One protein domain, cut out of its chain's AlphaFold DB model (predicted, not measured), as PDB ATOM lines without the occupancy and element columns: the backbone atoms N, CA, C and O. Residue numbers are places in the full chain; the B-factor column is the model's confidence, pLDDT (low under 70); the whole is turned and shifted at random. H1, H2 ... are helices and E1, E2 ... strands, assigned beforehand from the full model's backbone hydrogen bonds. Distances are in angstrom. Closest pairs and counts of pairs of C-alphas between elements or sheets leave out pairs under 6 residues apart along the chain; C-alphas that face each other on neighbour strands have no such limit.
ATOM      1  N   ASP A  11      41.940 -17.957  98.767       98.19
ATOM      2  CA  ASP A  11      41.479 -16.823  97.960       98.19
ATOM      3  C   ASP A  11      40.367 -16.072  98.710       98.19
ATOM      4  O   ASP A  11      39.422 -16.703  99.184       98.19
ATOM      5  N   PHE A  12      40.488 -14.749  98.870       98.38
ATOM      6  CA  PHE A  12      39.549 -14.015  99.722       98.38
ATOM      7  C   PHE A  12      38.151 -13.930  99.105       98.38
ATOM      8  O   PHE A  12      37.161 -14.159  99.799       98.38
ATOM      9  N   GLY A  13      38.067 -13.669  97.798       98.19
ATOM     10  CA  GLY A  13      36.790 -13.628  97.088       98.19
ATOM     11  C   GLY A  13      36.056 -14.969  97.105       98.19
ATOM     12  O   GLY A  13      34.850 -15.012  97.337       98.19
ATOM     13  N   ASP A  14      36.773 -16.074  96.901       98.06
ATOM     14  CA  ASP A  14      36.190 -17.415  96.980       98.06
ATOM     15  C   ASP A  14      35.732 -17.782  98.398       98.06
ATOM     16  O   ASP A  14      34.639 -18.321  98.573       98.06
ATOM     17  N   TYR A  15      36.514 -17.412  99.419       97.88
ATOM     18  CA  TYR A  15      36.118 -17.583 100.817       97.88
ATOM     19  C   TYR A  15      34.804 -16.860 101.136       97.88
ATOM     20  O   TYR A  15      33.904 -17.473 101.705       97.88
ATOM     21  N   VAL A  16      34.661 -15.585 100.751       98.00
ATOM     22  CA  VAL A  16      33.431 -14.828 101.040       98.00
ATOM     23  C   VAL A  16      32.239 -15.376 100.260       98.00
ATOM     24  O   VAL A  16      31.151 -15.464 100.815       98.00
ATOM     25  N   ARG A  17      32.430 -15.837  99.019       97.69
ATOM     26  CA  ARG A  17      31.364 -16.504  98.255       97.69
ATOM     27  C   ARG A  17      30.853 -17.770  98.943       97.69
ATOM     28  O   ARG A  17      29.654 -18.024  98.923       97.69
ATOM     29  N   ALA A  18      31.748 -18.554  99.541       97.31
ATOM     30  CA  ALA A  18      31.361 -19.724 100.324       97.31
ATOM     31  C   ALA A  18      30.695 -19.339 101.656       97.31
ATOM     32  O   ALA A  18      29.757 -20.005 102.078       97.31
ATOM     33  N   LEU A  19      31.165 -18.270 102.310       97.12
ATOM     34  CA  LEU A  19      30.620 -17.782 103.581       97.12
ATOM     35  C   LEU A  19      29.216 -17.174 103.429       97.12
ATOM     36  O   LEU A  19      28.357 -17.396 104.275       97.12
ATOM     37  N   CYS A  20      28.990 -16.419 102.356       96.75
ATOM     38  CA  CYS A  20      27.749 -15.703 102.062       96.75
ATOM     39  C   CYS A  20      26.911 -16.419 100.990       96.75
ATOM     40  O   CYS A  20      26.209 -15.764 100.223       96.75
ATOM     41  N   SER A  21      26.982 -17.752 100.895       94.56
ATOM     42  CA  SER A  21      26.287 -18.509  99.840       94.56
ATOM     43  C   SER A  21      24.770 -18.299  99.833       94.56
ATOM     44  O   SER A  21      24.146 -18.390  98.778       94.56
ATOM     45  N   ASP A  22      24.201 -17.990 101.001       96.94
ATOM     46  CA  ASP A  22      22.767 -17.777 101.204       96.94
ATOM     47  C   ASP A  22      22.379 -16.283 101.272       96.94
ATOM     48  O   ASP A  22      21.204 -15.967 101.448       96.94
ATOM     49  N   ASP A  23      23.339 -15.358 101.106       97.69
ATOM     50  CA  ASP A  23      23.118 -13.904 101.139       97.69
ATOM     51  C   ASP A  23      23.722 -13.217  99.904       97.69
ATOM     52  O   ASP A  23      24.858 -12.727  99.888       97.69
ATOM     53  N   ALA A  24      22.930 -13.189  98.831       96.75
ATOM     54  CA  ALA A  24      23.339 -12.619  97.553       96.75
ATOM     55  C   ALA A  24      23.556 -11.095  97.605       96.75
ATOM     56  O   ALA A  24      24.376 -10.577  96.845       96.75
ATOM     57  N   GLU A  25      22.841 -10.373  98.473       98.00
ATOM     58  CA  GLU A  25      22.985  -8.919  98.586       98.00
ATOM     59  C   GLU A  25      24.321  -8.571  99.244       98.00
ATOM     60  O   GLU A  25      25.091  -7.771  98.701       98.00
ATOM     61  N   GLN A  26      24.637  -9.225 100.364       97.25
ATOM     62  CA  GLN A  26      25.903  -9.030 101.058       97.25
ATOM     63  C   GLN A  26      27.094  -9.442 100.182       97.25
ATOM     64  O   GLN A  26      28.101  -8.728 100.135       97.25
ATOM     65  N   LEU A  27      26.970 -10.545  99.431       98.12
ATOM     66  CA  LEU A  27      28.002 -10.970  98.484       98.12
ATOM     67  C   LEU A  27      28.238  -9.921  97.386       98.12
ATOM     68  O   LEU A  27      29.388  -9.572  97.118       98.12
ATOM     69  N   ALA A  28      27.178  -9.371  96.785       98.25
ATOM     70  CA  ALA A  28      27.303  -8.367  95.726       98.25
ATOM     71  C   ALA A  28      27.943  -7.056  96.223       98.25
ATOM     72  O   ALA A  28      28.772  -6.455  95.528       98.25
ATOM     73  N   GLN A  29      27.593  -6.616  97.439       98.44
ATOM     74  CA  GLN A  29      28.222  -5.452  98.075       98.44
ATOM     75  C   GLN A  29      29.718  -5.690  98.308       98.44
ATOM     76  O   GLN A  29      30.543  -4.835  97.980       98.44
ATOM     77  N   PHE A  30      30.075  -6.869  98.822       98.38
ATOM     78  CA  PHE A  30      31.467  -7.254  99.019       98.38
ATOM     79  C   PHE A  30      32.250  -7.292  97.701       98.38
ATOM     80  O   PHE A  30      33.316  -6.684  97.620       98.38
ATOM     81  N   GLU A  31      31.733  -7.957  96.663       97.94
ATOM     82  CA  GLU A  31      32.409  -8.060  95.361       97.94
ATOM     83  C   GLU A  31      32.634  -6.670  94.741       97.94
ATOM     84  O   GLU A  31      33.722  -6.384  94.241       97.94
ATOM     85  N   THR A  32      31.662  -5.760  94.874       98.38
ATOM     86  CA  THR A  32      31.793  -4.364  94.424       98.38
ATOM     87  C   THR A  32      32.928  -3.628  95.139       98.38
ATOM     88  O   THR A  32      33.709  -2.920  94.501       98.38
ATOM     89  N   LEU A  33      33.040  -3.782  96.461       98.50
ATOM     90  CA  LEU A  33      34.117  -3.170  97.242       98.50
ATOM     91  C   LEU A  33      35.474  -3.808  96.933       98.50
ATOM     92  O   LEU A  33      36.479  -3.104  96.837       98.50
ATOM     93  N   LEU A  34      35.515  -5.125  96.734       98.44
ATOM     94  CA  LEU A  34      36.750  -5.843  96.444       98.44
ATOM     95  C   LEU A  34      37.375  -5.395  95.118       98.44
ATOM     96  O   LEU A  34      38.594  -5.247  95.051       98.44
ATOM     97  N   GLU A  35      36.566  -5.105  94.096       98.31
ATOM     98  CA  GLU A  35      37.053  -4.534  92.832       98.31
ATOM     99  C   GLU A  35      37.664  -3.132  92.999       98.31
ATOM    100  O   GLU A  35      38.576  -2.765  92.261       98.31
ATOM    101  N   GLN A  36      37.229  -2.355  93.997       98.50
ATOM    102  CA  GLN A  36      37.844  -1.059  94.315       98.50
ATOM    103  C   GLN A  36      39.147  -1.217  95.111       98.50
ATOM    104  O   GLN A  36      40.089  -0.452  94.909       98.50
ATOM    105  N   VAL A  37      39.207  -2.204  96.009       98.12
ATOM    106  CA  VAL A  37      40.386  -2.493  96.844       98.12
ATOM    107  C   VAL A  37      41.504  -3.151  96.031       98.12
ATOM    108  O   VAL A  37      42.679  -2.856  96.250       98.12
ATOM    109  N   VAL A  38      41.154  -4.019  95.079       98.44
ATOM    110  CA  VAL A  38      42.090  -4.737  94.204       98.44
ATOM    111  C   VAL A  38      41.811  -4.376  92.735       98.44
ATOM    112  O   VAL A  38      41.339  -5.218  91.963       98.44
ATOM    113  N   PRO A  39      42.111  -3.127  92.323       97.81
ATOM    114  CA  PRO A  39      41.737  -2.604  91.005       97.81
ATOM    115  C   PRO A  39      42.507  -3.256  89.853       97.81
ATOM    116  O   PRO A  39      42.050  -3.257  88.711       97.81
ATOM    117  N   TYR A  40      43.681  -3.822  90.137       98.19
ATOM    118  CA  TYR A  40      44.508  -4.511  89.156       98.19
ATOM    119  C   TYR A  40      44.971  -5.841  89.727       98.19
ATOM    120  O   TYR A  40      45.562  -5.898  90.805       98.19
ATOM    121  N   LYS A  41      44.709  -6.916  88.988       97.94
ATOM    122  CA  LYS A  41      45.067  -8.280  89.371       97.94
ATOM    123  C   LYS A  41      45.272  -9.122  88.116       97.94
ATOM    124  O   LYS A  41      44.550  -8.964  87.135       97.94
ATOM    125  N   ALA A  42      46.277  -9.985  88.136       98.00
ATOM    126  CA  ALA A  42      46.597 -10.886  87.038       98.00
ATOM    127  C   ALA A  42      47.221 -12.163  87.594       98.00
ATOM    128  O   ALA A  42      47.912 -12.131  88.611       98.00
ATOM    129  N   HIS A  43      47.005 -13.280  86.911       97.62
ATOM    130  CA  HIS A  43      47.605 -14.550  87.279       97.62
ATOM    131  C   HIS A  43      47.943 -15.374  86.036       97.62
ATOM    132  O   HIS A  43      47.328 -15.236  84.981       97.62
ATOM    133  N   THR A  44      48.942 -16.238  86.171       97.81
ATOM    134  CA  THR A  44      49.202 -17.338  85.238       97.81
ATOM    135  C   THR A  44      48.196 -18.469  85.465       97.81
ATOM    136  O   THR A  44      47.507 -18.500  86.480       97.81
ATOM    137  N   GLU A  45      48.124 -19.450  84.563       97.25
ATOM    138  CA  GLU A  45      47.262 -20.635  84.752       97.25
ATOM    139  C   GLU A  45      47.601 -21.411  86.043       97.25
ATOM    140  O   GLU A  45      46.737 -21.998  86.693       97.25
ATOM    141  N   LYS A  46      48.883 -21.394  86.433       97.44
ATOM    142  CA  LYS A  46      49.418 -22.103  87.599       97.44
ATOM    143  C   LYS A  46      50.291 -21.187  88.446       97.44
ATOM    144  O   LYS A  46      50.982 -20.332  87.894       97.44
ATOM    145  N   TYR A  47      50.331 -21.418  89.754       95.25
ATOM    146  CA  TYR A  47      51.323 -20.843  90.667       95.25
ATOM    147  C   TYR A  47      52.336 -21.912  91.077       95.25
ATOM    148  O   TYR A  47      52.017 -23.098  91.106       95.25
ATOM    149  N   PHE A  48      53.566 -21.513  91.389       95.69
ATOM    150  CA  PHE A  48      54.612 -22.441  91.814       95.69
ATOM    151  C   PHE A  48      54.769 -22.447  93.334       95.69
ATOM    152  O   PHE A  48      54.715 -21.402  93.978       95.69
ATOM    153  N   THR A  49      55.030 -23.624  93.899       93.38
ATOM    154  CA  THR A  49      55.391 -23.803  95.308       93.38
ATOM    155  C   THR A  49      56.638 -24.671  95.415       93.38
ATOM    156  O   THR A  49      56.790 -25.636  94.667       93.38
ATOM    157  N   ALA A  50      57.524 -24.374  96.367       90.94
ATOM    158  CA  ALA A  50      58.748 -25.159  96.548       90.94
ATOM    159  C   ALA A  50      58.462 -26.619  96.944       90.94
ATOM    160  O   ALA A  50      59.191 -27.521  96.547       90.94
ATOM    161  N   ALA A  51      57.386 -26.858  97.701       87.69
ATOM    162  CA  ALA A  51      57.048 -28.184  98.211       87.69
ATOM    163  C   ALA A  51      56.330 -29.079  97.187       87.69
ATOM    164  O   ALA A  51      56.476 -30.298  97.241       87.69
ATOM    165  N   ARG A  52      55.523 -28.504  96.283       90.50
ATOM    166  CA  ARG A  52      54.621 -29.273  95.401       90.50
ATOM    167  C   ARG A  52      54.796 -28.973  93.913       90.50
ATOM    168  O   ARG A  52      54.138 -29.603  93.092       90.50
ATOM    169  N   GLY A  53      55.663 -28.029  93.555       94.38
ATOM    170  CA  GLY A  53      55.811 -27.569  92.181       94.38
ATOM    171  C   GLY A  53      54.620 -26.716  91.718       94.38
ATOM    172  O   GLY A  53      54.013 -26.023  92.545       94.38
ATOM    173  N   PRO A  54      54.305 -26.707  90.407       96.06
ATOM    174  CA  PRO A  54      53.219 -25.911  89.845       96.06
ATOM    175  C   PRO A  54      51.836 -26.493  90.180       96.06
ATOM    176  O   PRO A  54      51.574 -27.670  89.942       96.06
ATOM    177  N   LEU A  55      50.931 -25.646  90.665       95.12
ATOM    178  CA  LEU A  55      49.551 -25.974  91.033       95.12
ATOM    179  C   LEU A  55      48.566 -25.049  90.292       95.12
ATOM    180  O   LEU A  55      48.900 -23.884  90.076       95.12
ATOM    181  N   PRO A  56      47.377 -25.535  89.887       96.19
ATOM    182  CA  PRO A  56      46.395 -24.735  89.151       96.19
ATOM    183  C   PRO A  56      45.779 -23.624  90.005       96.19
ATOM    184  O   PRO A  56      45.687 -23.740  91.230       96.19
ATOM    185  N   ILE A  57      45.348 -22.553  89.336       96.69
ATOM    186  CA  ILE A  57      44.566 -21.461  89.919       96.69
ATOM    187  C   ILE A  57      43.124 -21.569  89.415       96.69
ATOM    188  O   ILE A  57      42.837 -21.196  88.284       96.69
ATOM    189  N   GLU A  58      42.219 -22.060  90.264       94.19
ATOM    190  CA  GLU A  58      40.789 -22.204  89.924       94.19
ATOM    191  C   GLU A  58      39.981 -20.928  90.213       94.19
ATOM    192  O   GLU A  58      38.971 -20.646  89.571       94.19
ATOM    193  N   ARG A  59      40.410 -20.152  91.215       95.06
ATOM    194  CA  ARG A  59      39.759 -18.921  91.680       95.06
ATOM    195  C   ARG A  59      40.822 -17.901  92.061       95.06
ATOM    196  O   ARG A  59      41.821 -18.265  92.684       95.06
ATOM    197  N   TYR A  60      40.618 -16.643  91.675       97.75
ATOM    198  CA  TYR A  60      41.593 -15.584  91.912       97.75
ATOM    199  C   TYR A  60      40.939 -14.208  92.066       97.75
ATOM    200  O   TYR A  60      40.448 -13.612  91.110       97.75
ATOM    201  N   SER A  61      40.993 -13.690  93.285       98.06
ATOM    202  CA  SER A  61      40.535 -12.359  93.686       98.06
ATOM    203  C   SER A  61      41.679 -11.352  93.845       98.06
ATOM    204  O   SER A  61      41.436 -10.166  94.044       98.06
ATOM    205  N   GLY A  62      42.933 -11.802  93.729       98.06
ATOM    206  CA  GLY A  62      44.128 -10.963  93.852       98.06
ATOM    207  C   GLY A  62      44.620 -10.729  95.283       98.06
ATOM    208  O   GLY A  62      45.728 -10.227  95.457       98.06
ATOM    209  N   ILE A  63      43.865 -11.149  96.302       98.12
ATOM    210  CA  ILE A  63      44.269 -11.090  97.712       98.12
ATOM    211  C   ILE A  63      43.819 -12.353  98.457       98.12
ATOM    212  O   ILE A  63      42.898 -13.052  98.037       98.12
ATOM    213  N   THR A  64      44.493 -12.676  99.559       98.06
ATOM    214  CA  THR A  64      44.227 -13.888 100.341       98.06
ATOM    215  C   THR A  64      43.687 -13.587 101.729       98.06
ATOM    216  O   THR A  64      43.978 -12.537 102.295       98.06
ATOM    217  N   THR A  65      43.002 -14.562 102.321       97.94
ATOM    218  CA  THR A  65      42.640 -14.578 103.743       97.94
ATOM    219  C   THR A  65      43.087 -15.879 104.406       97.94
ATOM    220  O   THR A  65      43.180 -16.918 103.751       97.94
ATOM    221  N   SER A  66      43.334 -15.829 105.713       98.12
ATOM    222  CA  SER A  66      43.612 -17.007 106.545       98.12
ATOM    223  C   SER A  66      42.475 -17.329 107.512       98.12
ATOM    224  O   SER A  66      42.630 -18.217 108.344       98.12
ATOM    225  N   ALA A  67      41.324 -16.662 107.379       97.69
ATOM    226  CA  ALA A  67      40.174 -16.849 108.261       97.69
ATOM    227  C   ALA A  67      39.730 -18.314 108.451       97.69
ATOM    228  O   ALA A  67      39.506 -18.700 109.597       97.69
ATOM    229  N   PRO A  68      39.643 -19.159 107.401       97.19
ATOM    230  CA  PRO A  68      39.228 -20.552 107.568       97.19
ATOM    231  C   PRO A  68      40.402 -21.521 107.809       97.19
ATOM    232  O   PRO A  68      40.200 -22.735 107.811       97.19
ATOM    233  N   SER A  69      41.636 -21.026 107.956       97.69
ATOM    234  CA  SER A  69      42.813 -21.889 108.090       97.69
ATOM    235  C   SER A  69      42.820 -22.634 109.423       97.69
ATOM    236  O   SER A  69      42.766 -22.035 110.493       97.69
ATOM    237  N   THR A  70      43.016 -23.949 109.352       97.44
ATOM    238  CA  THR A  70      43.278 -24.818 110.513       97.44
ATOM    239  C   THR A  70      44.759 -25.156 110.683       97.44
ATOM    240  O   THR A  70      45.132 -25.924 111.570       97.44
ATOM    241  N   ASN A  71      45.633 -24.601 109.839       97.25
ATOM    242  CA  ASN A  71      47.071 -24.790 109.958       97.25
ATOM    243  C   ASN A  71      47.599 -24.114 111.239       97.25
ATOM    244  O   ASN A  71      47.261 -22.963 111.521       97.25
ATOM    245  N   SER A  72      48.474 -24.794 111.987       97.25
ATOM    246  CA  SER A  72      49.048 -24.279 113.239       97.25
ATOM    247  C   SER A  72      49.821 -22.967 113.064       97.25
ATOM    248  O   SER A  72      49.863 -22.154 113.989       97.25
ATOM    249  N   LEU A  73      50.369 -22.718 111.872       96.38
ATOM    250  CA  LEU A  73      51.052 -21.468 111.529       96.38
ATOM    251  C   LEU A  73      50.104 -20.262 111.437       96.38
ATOM    252  O   LEU A  73      50.564 -19.129 111.523       96.38
ATOM    253  N   ALA A  74      48.793 -20.488 111.309       97.31
ATOM    254  CA  ALA A  74      47.764 -19.446 111.301       97.31
ATOM    255  C   ALA A  74      47.060 -19.279 112.663       97.31
ATOM    256  O   ALA A  74      46.070 -18.559 112.761       97.31
ATOM    257  N   SER A  75      47.548 -19.933 113.724       97.25
ATOM    258  CA  SER A  75      46.887 -19.951 115.041       97.25
ATOM    259  C   SER A  75      46.728 -18.570 115.691       97.25
ATOM    260  O   SER A  75      45.829 -18.376 116.505       97.25
ATOM    261  N   SER A  76      47.558 -17.597 115.312       97.44
ATOM    262  CA  SER A  76      47.474 -16.211 115.779       97.44
ATOM    263  C   SER A  76      46.573 -15.313 114.921       97.44
ATOM    264  O   SER A  76      46.531 -14.108 115.161       97.44
ATOM    265  N   TYR A  77      45.825 -15.854 113.945       97.88
ATOM    266  CA  TYR A  77      44.936 -15.064 113.078       97.88
ATOM    267  C   TYR A  77      43.965 -14.175 113.874       97.88
ATOM    268  O   TYR A  77      43.791 -13.002 113.537       97.88
ATOM    269  N   SER A  78      43.420 -14.686 114.984       97.75
ATOM    270  CA  SER A  78      42.505 -13.950 115.869       97.75
ATOM    271  C   SER A  78      43.130 -12.743 116.581       97.75
ATOM    272  O   SER A  78      42.421 -11.910 117.135       97.75
ATOM    273  N   GLN A  79      44.458 -12.627 116.565       98.19
ATOM    274  CA  GLN A  79      45.198 -11.510 117.159       98.19
ATOM    275  C   GLN A  79      45.533 -10.424 116.129       98.19
ATOM    276  O   GLN A  79      46.093  -9.386 116.479       98.19
ATOM    277  N   THR A  80      45.229 -10.652 114.849       98.38
ATOM    278  CA  THR A  80      45.491  -9.668 113.799       98.38
ATOM    279  C   THR A  80      44.532  -8.486 113.912       98.38
ATOM    280  O   THR A  80      43.363  -8.645 114.260       98.38
ATOM    281  N   SER A  81      44.991  -7.286 113.546       98.69
ATOM    282  CA  SER A  81      44.113  -6.109 113.484       98.69
ATOM    283  C   SER A  81      42.949  -6.299 112.509       98.69
ATOM    284  O   SER A  81      41.878  -5.750 112.735       98.69
ATOM    285  N   TRP A  82      43.144  -7.096 111.454       98.19
ATOM    286  CA  TRP A  82      42.077  -7.457 110.523       98.19
ATOM    287  C   TRP A  82      40.962  -8.241 111.217       98.19
ATOM    288  O   TRP A  82      39.797  -7.874 111.088       98.19
ATOM    289  N   TYR A  83      41.308  -9.270 111.999       98.38
ATOM    290  CA  TYR A  83      40.322 -10.029 112.770       98.38
ATOM    291  C   TYR A  83      39.545  -9.126 113.731       98.38
ATOM    292  O   TYR A  83      38.321  -9.110 113.687       98.38
ATOM    293  N   LEU A  84      40.256  -8.312 114.520       98.44
ATOM    294  CA  LEU A  84      39.651  -7.392 115.493       98.44
ATOM    295  C   LEU A  84      38.706  -6.354 114.863       98.44
ATOM    296  O   LEU A  84      37.849  -5.818 115.554       98.44
ATOM    297  N   ALA A  85      38.880  -6.034 113.579       98.44
ATOM    298  CA  ALA A  85      38.043  -5.074 112.864       98.44
ATOM    299  C   ALA A  85      36.838  -5.713 112.149       98.44
ATOM    300  O   ALA A  85      36.004  -4.985 111.618       98.44
ATOM    301  N   THR A  86      36.765  -7.046 112.075       96.31
ATOM    302  CA  THR A  86      35.811  -7.767 111.208       96.31
ATOM    303  C   THR A  86      35.007  -8.857 111.919       96.31
ATOM    304  O   THR A  86      34.217  -9.534 111.264       96.31
TER     305      THR A  86
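Overview. This is residues 11 to 86 of the 87 residues of an uncharacterized protein of Bacteroides plebeius (strain DSM 17135 / JCM 12973 / M2) (UniProt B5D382). A small two-strand hairpin, E1 and E2, and a helical hairpin, H1 and H2, stand at opposite ends of a loose model. A long stretch without named elements, residues 57 to 80, leads from the strand hairpin back through the middle and out to a short helix, H3, which sits away from both hairpins. The printed part has 76 residues, with three named helices and two named strands in the order H1, H2, E1, E2, H3; the sheet, in the order E1 - E2, is antiparallel. The class is mixed, helices and strands, with 36 residues, under half, in named elements. The whole is loose, with a radius of gyration of the C-alphas of 14.2 A and spans of 38 by 29 by 23 A.

Arrangement. E1, residues 46 to 49, and E2, residues 53 to 56, form an antiparallel hairpin, their directions at 146 degrees. N 47 and O 55 are within hydrogen-bond range at 2.9 A, as are N 55 and O 47 at 2.8 A. H1, residues 12 to 19, is apart from both strands. H1 touches H2, residues 24 to 37, in a helical hairpin; the closest C-alphas, of Arg 17 and Leu 27, are 6.5 A apart. Their lines stand at a shallow tilt of 9 degrees, opposite ways. H3, residues 81 to 86, is apart from H1, H2 and E1. Every O i to N i+4 pair is within hydrogen-bond range in H1 and H3, and 9 of 10 in H2.

Along the chain. E1 is 9.9 A long and E2 10.3 A, from first to last C-alpha. H2 is 19.8 A long, H1 10.4 A and H3 8.8 A. C-alpha 46 begins E1 at (49.418, -22.103, 87.599), C-alpha 12 begins H1 at (39.549, -14.015, 99.722), and C-alpha 86 ends H3 at (35.811, -7.767, 111.208).

Size, cuts and confidence. The two C-alphas farthest apart, of Glu 25 and Ala 50, are 39.3 A apart. The printed part has no cut. The link from E2 to H3, 24 residues, is long. The mean pLDDT of the printed part is 97.1, and no printed residue is under 70.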